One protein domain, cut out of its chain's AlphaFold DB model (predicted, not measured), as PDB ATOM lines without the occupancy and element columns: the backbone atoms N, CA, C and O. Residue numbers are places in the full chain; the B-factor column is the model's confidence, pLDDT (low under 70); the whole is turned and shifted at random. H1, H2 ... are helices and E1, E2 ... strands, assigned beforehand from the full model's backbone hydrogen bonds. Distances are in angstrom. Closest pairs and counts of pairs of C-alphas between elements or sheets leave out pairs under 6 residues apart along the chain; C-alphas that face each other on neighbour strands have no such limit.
ATOM      1  N   HIS A   8     336.718 134.656 288.783       93.56
ATOM      2  CA  HIS A   8     336.877 135.819 289.675       93.56
ATOM      3  C   HIS A   8     336.816 135.476 291.160       93.56
ATOM      4  O   HIS A   8     337.018 136.341 291.996       93.56
ATOM      5  N   GLY A   9     336.507 134.224 291.488       94.19
ATOM      6  CA  GLY A   9     336.425 133.746 292.861       94.19
ATOM      7  C   GLY A   9     335.355 132.675 293.017       94.19
ATOM      8  O   GLY A   9     334.942 132.014 292.050       94.19
ATOM      9  N   TYR A  10     334.901 132.517 294.252       95.00
ATOM     10  CA  TYR A  10     333.981 131.482 294.689       95.00
ATOM     11  C   TYR A  10     332.809 132.077 295.470       95.00
ATOM     12  O   TYR A  10     332.916 133.130 296.093       95.00
ATOM     13  N   ILE A  11     331.677 131.376 295.438       94.75
ATOM     14  CA  ILE A  11     330.475 131.701 296.207       94.75
ATOM     15  C   ILE A  11     329.759 130.416 296.640       94.75
ATOM     16  O   ILE A  11     329.812 129.396 295.948       94.75
ATOM     17  N   ARG A  12     329.049 130.451 297.771       93.31
ATOM     18  CA  ARG A  12     328.108 129.389 298.162       93.31
ATOM     19  C   ARG A  12     326.861 129.465 297.278       93.31
ATOM     20  O   ARG A  12     326.237 130.520 297.177       93.31
ATOM     21  N   CYS A  13     326.450 128.356 296.662       92.56
ATOM     22  CA  CYS A  13     325.190 128.307 295.920       92.56
ATOM     23  C   CYS A  13     324.006 128.655 296.839       92.56
ATOM     24  O   CYS A  13     323.755 127.952 297.818       92.56
ATOM     25  N   PHE A  14     323.221 129.672 296.474       90.00
ATOM     26  CA  PHE A  14     322.074 130.142 297.263       90.00
ATOM     27  C   PHE A  14     320.930 129.124 297.438       90.00
ATOM     28  O   PHE A  14     320.001 129.406 298.189       90.00
ATOM     29  N   SER A  15     320.969 127.980 296.746       90.75
ATOM     30  CA  SER A  15     319.942 126.929 296.824       90.75
ATOM     31  C   SER A  15     320.405 125.644 297.510       90.75
ATOM     32  O   SER A  15     319.567 124.927 298.040       90.75
ATOM     33  N   CYS A  16     321.703 125.318 297.493       91.50
ATOM     34  CA  CYS A  16     322.209 124.052 298.053       91.50
ATOM     35  C   CYS A  16     323.542 124.158 298.817       91.50
ATOM     36  O   CYS A  16     324.118 123.131 299.166       91.50
ATOM     37  N   GLY A  17     324.076 125.366 299.030       90.56
ATOM     38  CA  GLY A  17     325.320 125.600 299.781       90.56
ATOM     39  C   GLY A  17     326.616 125.131 299.100       90.56
ATOM     40  O   GLY A  17     327.707 125.374 299.616       90.56
ATOM     41  N   GLU A  18     326.536 124.488 297.934       93.19
ATOM     42  CA  GLU A  18     327.709 123.966 297.231       93.19
ATOM     43  C   GLU A  18     328.639 125.102 296.750       93.19
ATOM     44  O   GLU A  18     328.141 126.074 296.160       93.19
ATOM     45  N   PRO A  19     329.970 125.001 296.948       93.44
ATOM     46  CA  PRO A  19     330.933 125.918 296.349       93.44
ATOM     47  C   PRO A  19     330.750 126.002 294.832       93.44
ATOM     48  O   PRO A  19     330.736 125.000 294.118       93.44
ATOM     49  N   SER A  20     330.591 127.220 294.332       93.38
ATOM     50  CA  SER A  20     330.366 127.528 292.921       93.38
ATOM     51  C   SER A  20     331.351 128.600 292.472       93.38
ATOM     52  O   SER A  20     331.712 129.478 293.252       93.38
ATOM     53  N   THR A  21     331.799 128.540 291.221       94.81
ATOM     54  CA  THR A  21     332.761 129.503 290.675       94.81
ATOM     55  C   THR A  21     332.044 130.708 290.076       94.81
ATOM     56  O   THR A  21     331.072 130.549 289.332       94.81
ATOM     57  N   VAL A  22     332.527 131.911 290.386       94.94
ATOM     58  CA  VAL A  22     331.980 133.167 289.857       94.94
ATOM     59  C   VAL A  22     332.814 133.638 288.668       94.94
ATOM     60  O   VAL A  22     334.043 133.531 288.652       94.94
ATOM     61  N   HIS A  23     332.119 134.144 287.655       94.62
ATOM     62  CA  HIS A  23     332.663 134.607 286.384       94.62
ATOM     63  C   HIS A  23     331.994 135.929 285.987       94.62
ATOM     64  O   HIS A  23     330.873 136.204 286.421       94.62
ATOM     65  N   ILE A  24     332.632 136.727 285.126       93.00
ATOM     66  CA  ILE A  24     332.038 137.959 284.589       93.00
ATOM     67  C   ILE A  24     331.525 137.723 283.162       93.00
ATOM     68  O   ILE A  24     332.183 137.116 282.316       93.00
ATOM     69  N   MET A  25     330.301 138.173 282.877       91.12
ATOM     70  CA  MET A  25     329.678 138.009 281.565       91.12
ATOM     71  C   MET A  25     330.407 138.833 280.496       91.12
ATOM     72  O   MET A  25     330.526 140.053 280.608       91.12
ATOM     73  N   GLY A  26     330.813 138.164 279.413       87.81
ATOM     74  CA  GLY A  26     331.374 138.795 278.213       87.81
ATOM     75  C   GLY A  26     332.874 139.094 278.271       87.81
ATOM     76  O   GLY A  26     333.440 139.535 277.276       87.81
ATOM     77  N   GLU A  27     333.517 138.812 279.400       90.38
ATOM     78  CA  GLU A  27     334.920 139.122 279.655       90.38
ATOM     79  C   GLU A  27     335.896 138.368 278.746       90.38
ATOM     80  O   GLU A  27     336.799 138.993 278.206       90.38
ATOM     81  N   ALA A  28     335.697 137.068 278.491       87.44
ATOM     82  CA  ALA A  28     336.567 136.327 277.570       87.44
ATOM     83  C   ALA A  28     336.563 136.964 276.174       87.44
ATOM     84  O   ALA A  28     337.615 137.098 275.566       87.44
ATOM     85  N   LYS A  29     335.405 137.447 275.691       86.00
ATOM     86  CA  LYS A  29     335.348 138.141 274.398       86.00
ATOM     87  C   LYS A  29     336.088 139.488 274.439       86.00
ATOM     88  O   LYS A  29     336.768 139.812 273.465       86.00
ATOM     89  N   LEU A  30     335.976 140.246 275.533       86.69
ATOM     90  CA  LEU A  30     336.742 141.486 275.724       86.69
ATOM     91  C   LEU A  30     338.254 141.213 275.707       86.69
ATOM     92  O   LEU A  30     338.991 141.944 275.055       86.69
ATOM     93  N   LEU A  31     338.699 140.139 276.368       87.69
ATOM     94  CA  LEU A  31     340.107 139.742 276.440       87.69
ATOM     95  C   LEU A  31     340.647 139.187 275.110       87.69
ATOM     96  O   LEU A  31     341.776 139.488 274.740       87.69
ATOM     97  N   GLU A  32     339.853 138.385 274.395       89.75
ATOM     98  CA  GLU A  32     340.245 137.734 273.134       89.75
ATOM     99  C   GLU A  32     340.206 138.688 271.931       89.75
ATOM    100  O   GLU A  32     341.087 138.632 271.077       89.75
ATOM    101  N   SER A  33     339.171 139.532 271.827       86.75
ATOM    102  CA  SER A  33     338.913 140.344 270.623       86.75
ATOM    103  C   SER A  33     339.062 141.854 270.814       86.75
ATOM    104  O   SER A  33     339.002 142.582 269.828       86.75
ATOM    105  N   GLY A  34     339.190 142.352 272.049       83.44
ATOM    106  CA  GLY A  34     339.201 143.790 272.362       83.44
ATOM    107  C   GLY A  34     337.865 144.515 272.129       83.44
ATOM    108  O   GLY A  34     337.643 145.594 272.674       83.44
ATOM    109  N   GLU A  35     336.947 143.931 271.357       82.94
ATOM    110  CA  GLU A  35     335.637 144.500 271.055       82.94
ATOM    111  C   GLU A  35     334.590 144.209 272.144       82.94
ATOM    112  O   GLU A  35     334.491 143.078 272.641       82.94
ATOM    113  N   PRO A  36     333.704 145.176 272.455       75.62
ATOM    114  CA  PRO A  36     332.610 144.946 273.385       75.62
ATOM    115  C   PRO A  36     331.640 143.852 272.890       75.62
ATOM    116  O   PRO A  36     331.294 143.785 271.703       75.62
ATOM    117  N   PRO A  37     331.126 142.988 273.786       80.62
ATOM    118  CA  PRO A  37     330.102 142.012 273.439       80.62
ATOM    119  C   PRO A  37     328.819 142.677 272.927       80.62
ATOM    120  O   PRO A  37     328.376 143.700 273.445       80.62
ATOM    121  N   LYS A  38     328.135 142.013 271.981       81.31
ATOM    122  CA  LYS A  38     326.862 142.470 271.381       81.31
ATOM    123  C   LYS A  38     325.778 142.833 272.415       81.31
ATOM    124  O   LYS A  38     324.879 143.611 272.115       81.31
ATOM    125  N   ASN A  39     325.844 142.269 273.623       82.00
ATOM    126  CA  ASN A  39     324.952 142.588 274.735       82.00
ATOM    127  C   ASN A  39     325.669 143.438 275.800       82.00
ATOM    128  O   ASN A  39     326.062 142.945 276.862       82.00
ATOM    129  N   LEU A  40     325.791 144.737 275.520       83.31
ATOM    130  CA  LEU A  40     326.379 145.733 276.424       83.31
ATOM    131  C   LEU A  40     325.704 145.757 277.809       83.31
ATOM    132  O   LEU A  40     326.388 145.853 278.819       83.31
ATOM    133  N   ARG A  41     324.373 145.584 277.884       84.81
ATOM    134  CA  ARG A  41     323.589 145.643 279.140       84.81
ATOM    135  C   ARG A  41     323.991 144.584 280.176       84.81
ATOM    136  O   ARG A  41     323.804 144.798 281.382       84.81
ATOM    137  N   ASN A  42     324.470 143.433 279.707       83.50
ATOM    138  CA  ASN A  42     324.838 142.300 280.554       83.50
ATOM    139  C   ASN A  42     326.353 142.110 280.686       83.50
ATOM    140  O   ASN A  42     326.770 141.339 281.541       83.50
ATOM    141  N   THR A  43     327.159 142.801 279.879       89.31
ATOM    142  CA  THR A  43     328.623 142.778 280.004       89.31
ATOM    143  C   THR A  43     329.034 143.325 281.374       89.31
ATOM    144  O   THR A  43     328.396 144.245 281.884       89.31
ATOM    145  N   GLY A  44     330.055 142.740 282.003       89.94
ATOM    146  CA  GLY A  44     330.532 143.181 283.321       89.94
ATOM    147  C   GLY A  44     329.697 142.693 284.514       89.94
ATOM    148  O   GLY A  44     330.074 142.929 285.655       89.94
ATOM    149  N   ARG A  45     328.581 141.986 284.287       92.62
ATOM    150  CA  ARG A  45     327.789 141.381 285.369       92.62
ATOM    151  C   ARG A  45     328.425 140.086 285.851       92.62
ATOM    152  O   ARG A  45     328.794 139.243 285.031       92.62
ATOM    153  N   TYR A  46     328.457 139.883 287.164       93.88
ATOM    154  CA  TYR A  46     328.783 138.582 287.735       93.88
ATOM    155  C   TYR A  46     327.740 137.542 287.321       93.88
ATOM    156  O   TYR A  46     326.566 137.860 287.106       93.88
ATOM    157  N   TYR A  47     328.164 136.287 287.223       93.12
ATOM    158  CA  TYR A  47     327.288 135.128 287.157       93.12
ATOM    159  C   TYR A  47     327.990 133.886 287.704       93.12
ATOM    160  O   TYR A  47     329.212 133.753 287.651       93.12
ATOM    161  N   PHE A  48     327.189 132.944 288.186       93.75
ATOM    162  CA  PHE A  48     327.620 131.588 288.501       93.75
ATOM    163  C   PHE A  48     326.524 130.599 288.090       93.75
ATOM    164  O   PHE A  48     325.358 130.970 287.907       93.75
ATOM    165  N   VAL A  49     326.915 129.335 287.947       93.50
ATOM    166  CA  VAL A  49     326.014 128.190 287.783       93.50
ATOM    167  C   VAL A  49     326.493 127.121 288.752       93.50
ATOM    168  O   VAL A  49     327.671 126.768 288.739       93.50
ATOM    169  N   CYS A  50     325.603 126.628 289.611       93.62
ATOM    170  CA  CYS A  50     325.976 125.613 290.587       93.62
ATOM    171  C   CYS A  50     326.350 124.290 289.893       93.62
ATOM    172  O   CYS A  50     325.542 123.780 289.112       93.62
ATOM    173  N   PRO A  51     327.517 123.683 290.192       92.25
ATOM    174  CA  PRO A  51     327.920 122.416 289.584       92.25
ATOM    175  C   PRO A  51     327.047 121.226 290.019       92.25
ATOM    176  O   PRO A  51     327.012 120.225 289.310       92.25
ATOM    177  N   LYS A  52     326.344 121.337 291.156       92.88
ATOM    178  CA  LYS A  52     325.551 120.262 291.775       92.88
ATOM    179  C   LYS A  52     324.067 120.319 291.425       92.88
ATOM    180  O   LYS A  52     323.526 119.340 290.930       92.88
ATOM    181  N   CYS A  53     323.407 121.454 291.663       92.88
ATOM    182  CA  CYS A  53     321.966 121.603 291.415       92.88
ATOM    183  C   CYS A  53     321.624 122.321 290.098       92.88
ATOM    184  O   CYS A  53     320.449 122.521 289.803       92.88
ATOM    185  N   GLY A  54     322.619 122.772 289.324       91.94
ATOM    186  CA  GLY A  54     322.411 123.488 288.057       91.94
ATOM    187  C   GLY A  54     321.802 124.891 288.187       91.94
ATOM    188  O   GLY A  54     321.722 125.609 287.191       91.94
ATOM    189  N   THR A  55     321.395 125.315 289.388       92.25
ATOM    190  CA  THR A  55     320.785 126.627 289.620       92.25
ATOM    191  C   THR A  55     321.746 127.749 289.233       92.25
ATOM    192  O   THR A  55     322.883 127.816 289.711       92.25
ATOM    193  N   SER A  56     321.271 128.630 288.358       90.75
ATOM    194  CA  SER A  56     321.933 129.871 287.975       90.75
ATOM    195  C   SER A  56     321.599 131.001 288.951       90.75
ATOM    196  O   SER A  56     320.686 130.897 289.772       90.75
ATOM    197  N   GLN A  57     322.342 132.103 288.861       88.62
ATOM    198  CA  GLN A  57     322.088 133.284 289.684       88.62
ATOM    199  C   GLN A  57     320.618 133.779 289.632       88.62
ATOM    200  O   GLN A  57     320.037 133.877 288.546       88.62
ATOM    201  N   PRO A  58     320.017 134.163 290.775       86.00
ATOM    202  CA  PRO A  58     318.686 134.760 290.795       86.00
ATOM    203  C   PRO A  58     318.681 136.182 290.211       86.00
ATOM    204  O   PRO A  58     319.705 136.868 290.153       86.00
ATOM    205  N   LYS A  59     317.499 136.657 289.797       85.75
ATOM    206  CA  LYS A  59     317.306 138.044 289.336       85.75
ATOM    207  C   LYS A  59     317.716 139.030 290.441       85.75
ATOM    208  O   LYS A  59     317.498 138.760 291.616       85.75
ATOM    209  N   ASN A  60     318.294 140.168 290.051       87.38
ATOM    210  CA  ASN A  60     318.707 141.265 290.943       87.38
ATOM    211  C   ASN A  60     319.695 140.877 292.068       87.38
ATOM    212  O   ASN A  60     319.791 141.568 293.072       87.38
ATOM    213  N   SER A  61     320.466 139.799 291.899       90.75
ATOM    214  CA  SER A  61     321.386 139.295 292.934       90.75
ATOM    215  C   SER A  61     322.822 139.827 292.859       90.75
ATOM    216  O   SER A  61     323.675 139.351 293.598       90.75
ATOM    217  N   GLN A  62     323.111 140.803 291.993       93.94
ATOM    218  CA  GLN A  62     324.482 141.261 291.709       93.94
ATOM    219  C   GLN A  62     325.215 141.785 292.954       93.94
ATOM    220  O   GLN A  62     326.344 141.377 293.199       93.94
ATOM    221  N   GLU A  63     324.557 142.615 293.764       93.81
ATOM    222  CA  GLU A  63     325.105 143.138 295.025       93.81
ATOM    223  C   GLU A  63     325.360 142.015 296.038       93.81
ATOM    224  O   GLU A  63     326.436 141.937 296.623       93.81
ATOM    225  N   ARG A  64     324.412 141.075 296.177       92.25
ATOM    226  CA  ARG A  64     324.561 139.892 297.039       92.25
ATOM    227  C   ARG A  64     325.699 138.978 296.578       92.25
ATOM    228  O   ARG A  64     326.373 138.395 297.418       92.25
ATOM    229  N   ILE A  65     325.898 138.827 295.268       93.31
ATOM    230  CA  ILE A  65     327.008 138.046 294.713       93.31
ATOM    231  C   ILE A  65     328.330 138.753 295.000       93.31
ATOM    232  O   ILE A  65     329.236 138.099 295.494       93.31
ATOM    233  N   ALA A  66     328.424 140.064 294.769       92.75
ATOM    234  CA  ALA A  66     329.628 140.840 295.059       92.75
ATOM    235  C   ALA A  66     329.992 140.829 296.557       92.75
ATOM    236  O   ALA A  66     331.159 140.681 296.895       92.75
ATOM    237  N   ALA A  67     329.003 140.922 297.452       92.25
ATOM    238  CA  ALA A  67     329.214 140.901 298.901       92.25
ATOM    239  C   ALA A  67     329.551 139.510 299.476       92.25
ATOM    240  O   ALA A  67     330.093 139.425 300.574       92.25
ATOM    241  N   ALA A  68     329.214 138.428 298.766       90.94
ATOM    242  CA  ALA A  68     329.492 137.045 299.170       90.94
ATOM    243  C   ALA A  68     330.573 136.362 298.306       90.94
ATOM    244  O   ALA A  68     330.758 135.145 298.404       90.94
ATOM    245  N   LEU A  69     331.247 137.127 297.443       93.56
ATOM    246  CA  LEU A  69     332.378 136.679 296.638       93.56
ATOM    247  C   LEU A  69     333.626 136.600 297.522       93.56
ATOM    248  O   LEU A  69     333.925 137.536 298.258       93.56
ATOM    249  N   VAL A  70     334.361 135.497 297.414       94.75
ATOM    250  CA  VAL A  70     335.668 135.311 298.062       94.75
ATOM    251  C   VAL A  70     336.683 134.778 297.057       94.75
ATOM    252  O   VAL A  70     336.321 134.030 296.143       94.75
ATOM    253  N   ASP A  71     337.954 135.130 297.233       93.06
ATOM    254  CA  ASP A  71     339.019 134.747 296.297       93.06
ATOM    255  C   ASP A  71     339.334 133.242 296.359       93.06
ATOM    256  O   ASP A  71     339.612 132.616 295.334       93.06
ATOM    257  N   ASP A  72     339.236 132.643 297.553       91.56
ATOM    258  CA  ASP A  72     339.564 131.238 297.806       91.56
ATOM    259  C   ASP A  72     338.399 130.432 298.412       91.56
ATOM    260  O   ASP A  72     337.601 130.928 299.208       91.56
ATOM    261  N   VAL A  73     338.325 129.142 298.067       89.00
ATOM    262  CA  VAL A  73     337.259 128.221 298.506       89.00
ATOM    263  C   VAL A  73     337.204 128.080 300.031       89.00
ATOM    264  O   VAL A  73     336.117 127.938 300.590       89.00
TER     265      VAL A  73
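What this domain is: This is residues 8 to 73 of the 150 residues of an uncharacterized protein of Aliivibrio logei (UniProt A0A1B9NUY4). With little regular structure, an antiparallel strand hairpin, E1 and E2, has helix H1 beyond one end; residues 34 to 61 fold back beside E2 to helix H2 near E1. The printed part has 66 residues, with 24 in named elements in the order E1, E2, H1, H2, class mixed. It is only just compact, close to loose, with radius of gyration of the C-alphas 12.5 A and spans 36 by 24 by 21 A.

Where its parts are: E1, residues 8 to 12, begins at C-alpha 8 (336.877, 135.819, 289.675); E2, residues 19 to 24, is 16.9 A long. H1 is residues 27 to 33; H2, residues 62 to 67, ends at C-alpha 67 (329.214, 140.901, 298.901).

How they stand to each other: In the hairpin, N 11 and O 20 are within hydrogen-bond range, 2.9 A. The closest C-alphas of E1 and H2, Ile 11 and Ile 65, are 7.4 A apart. In H1 and H2 every O i to N i+4 pair is within range.

The domain as a whole: The printed part has no cut; the link H1 to H2 is long; no printed residue is under 70 in pLDDT.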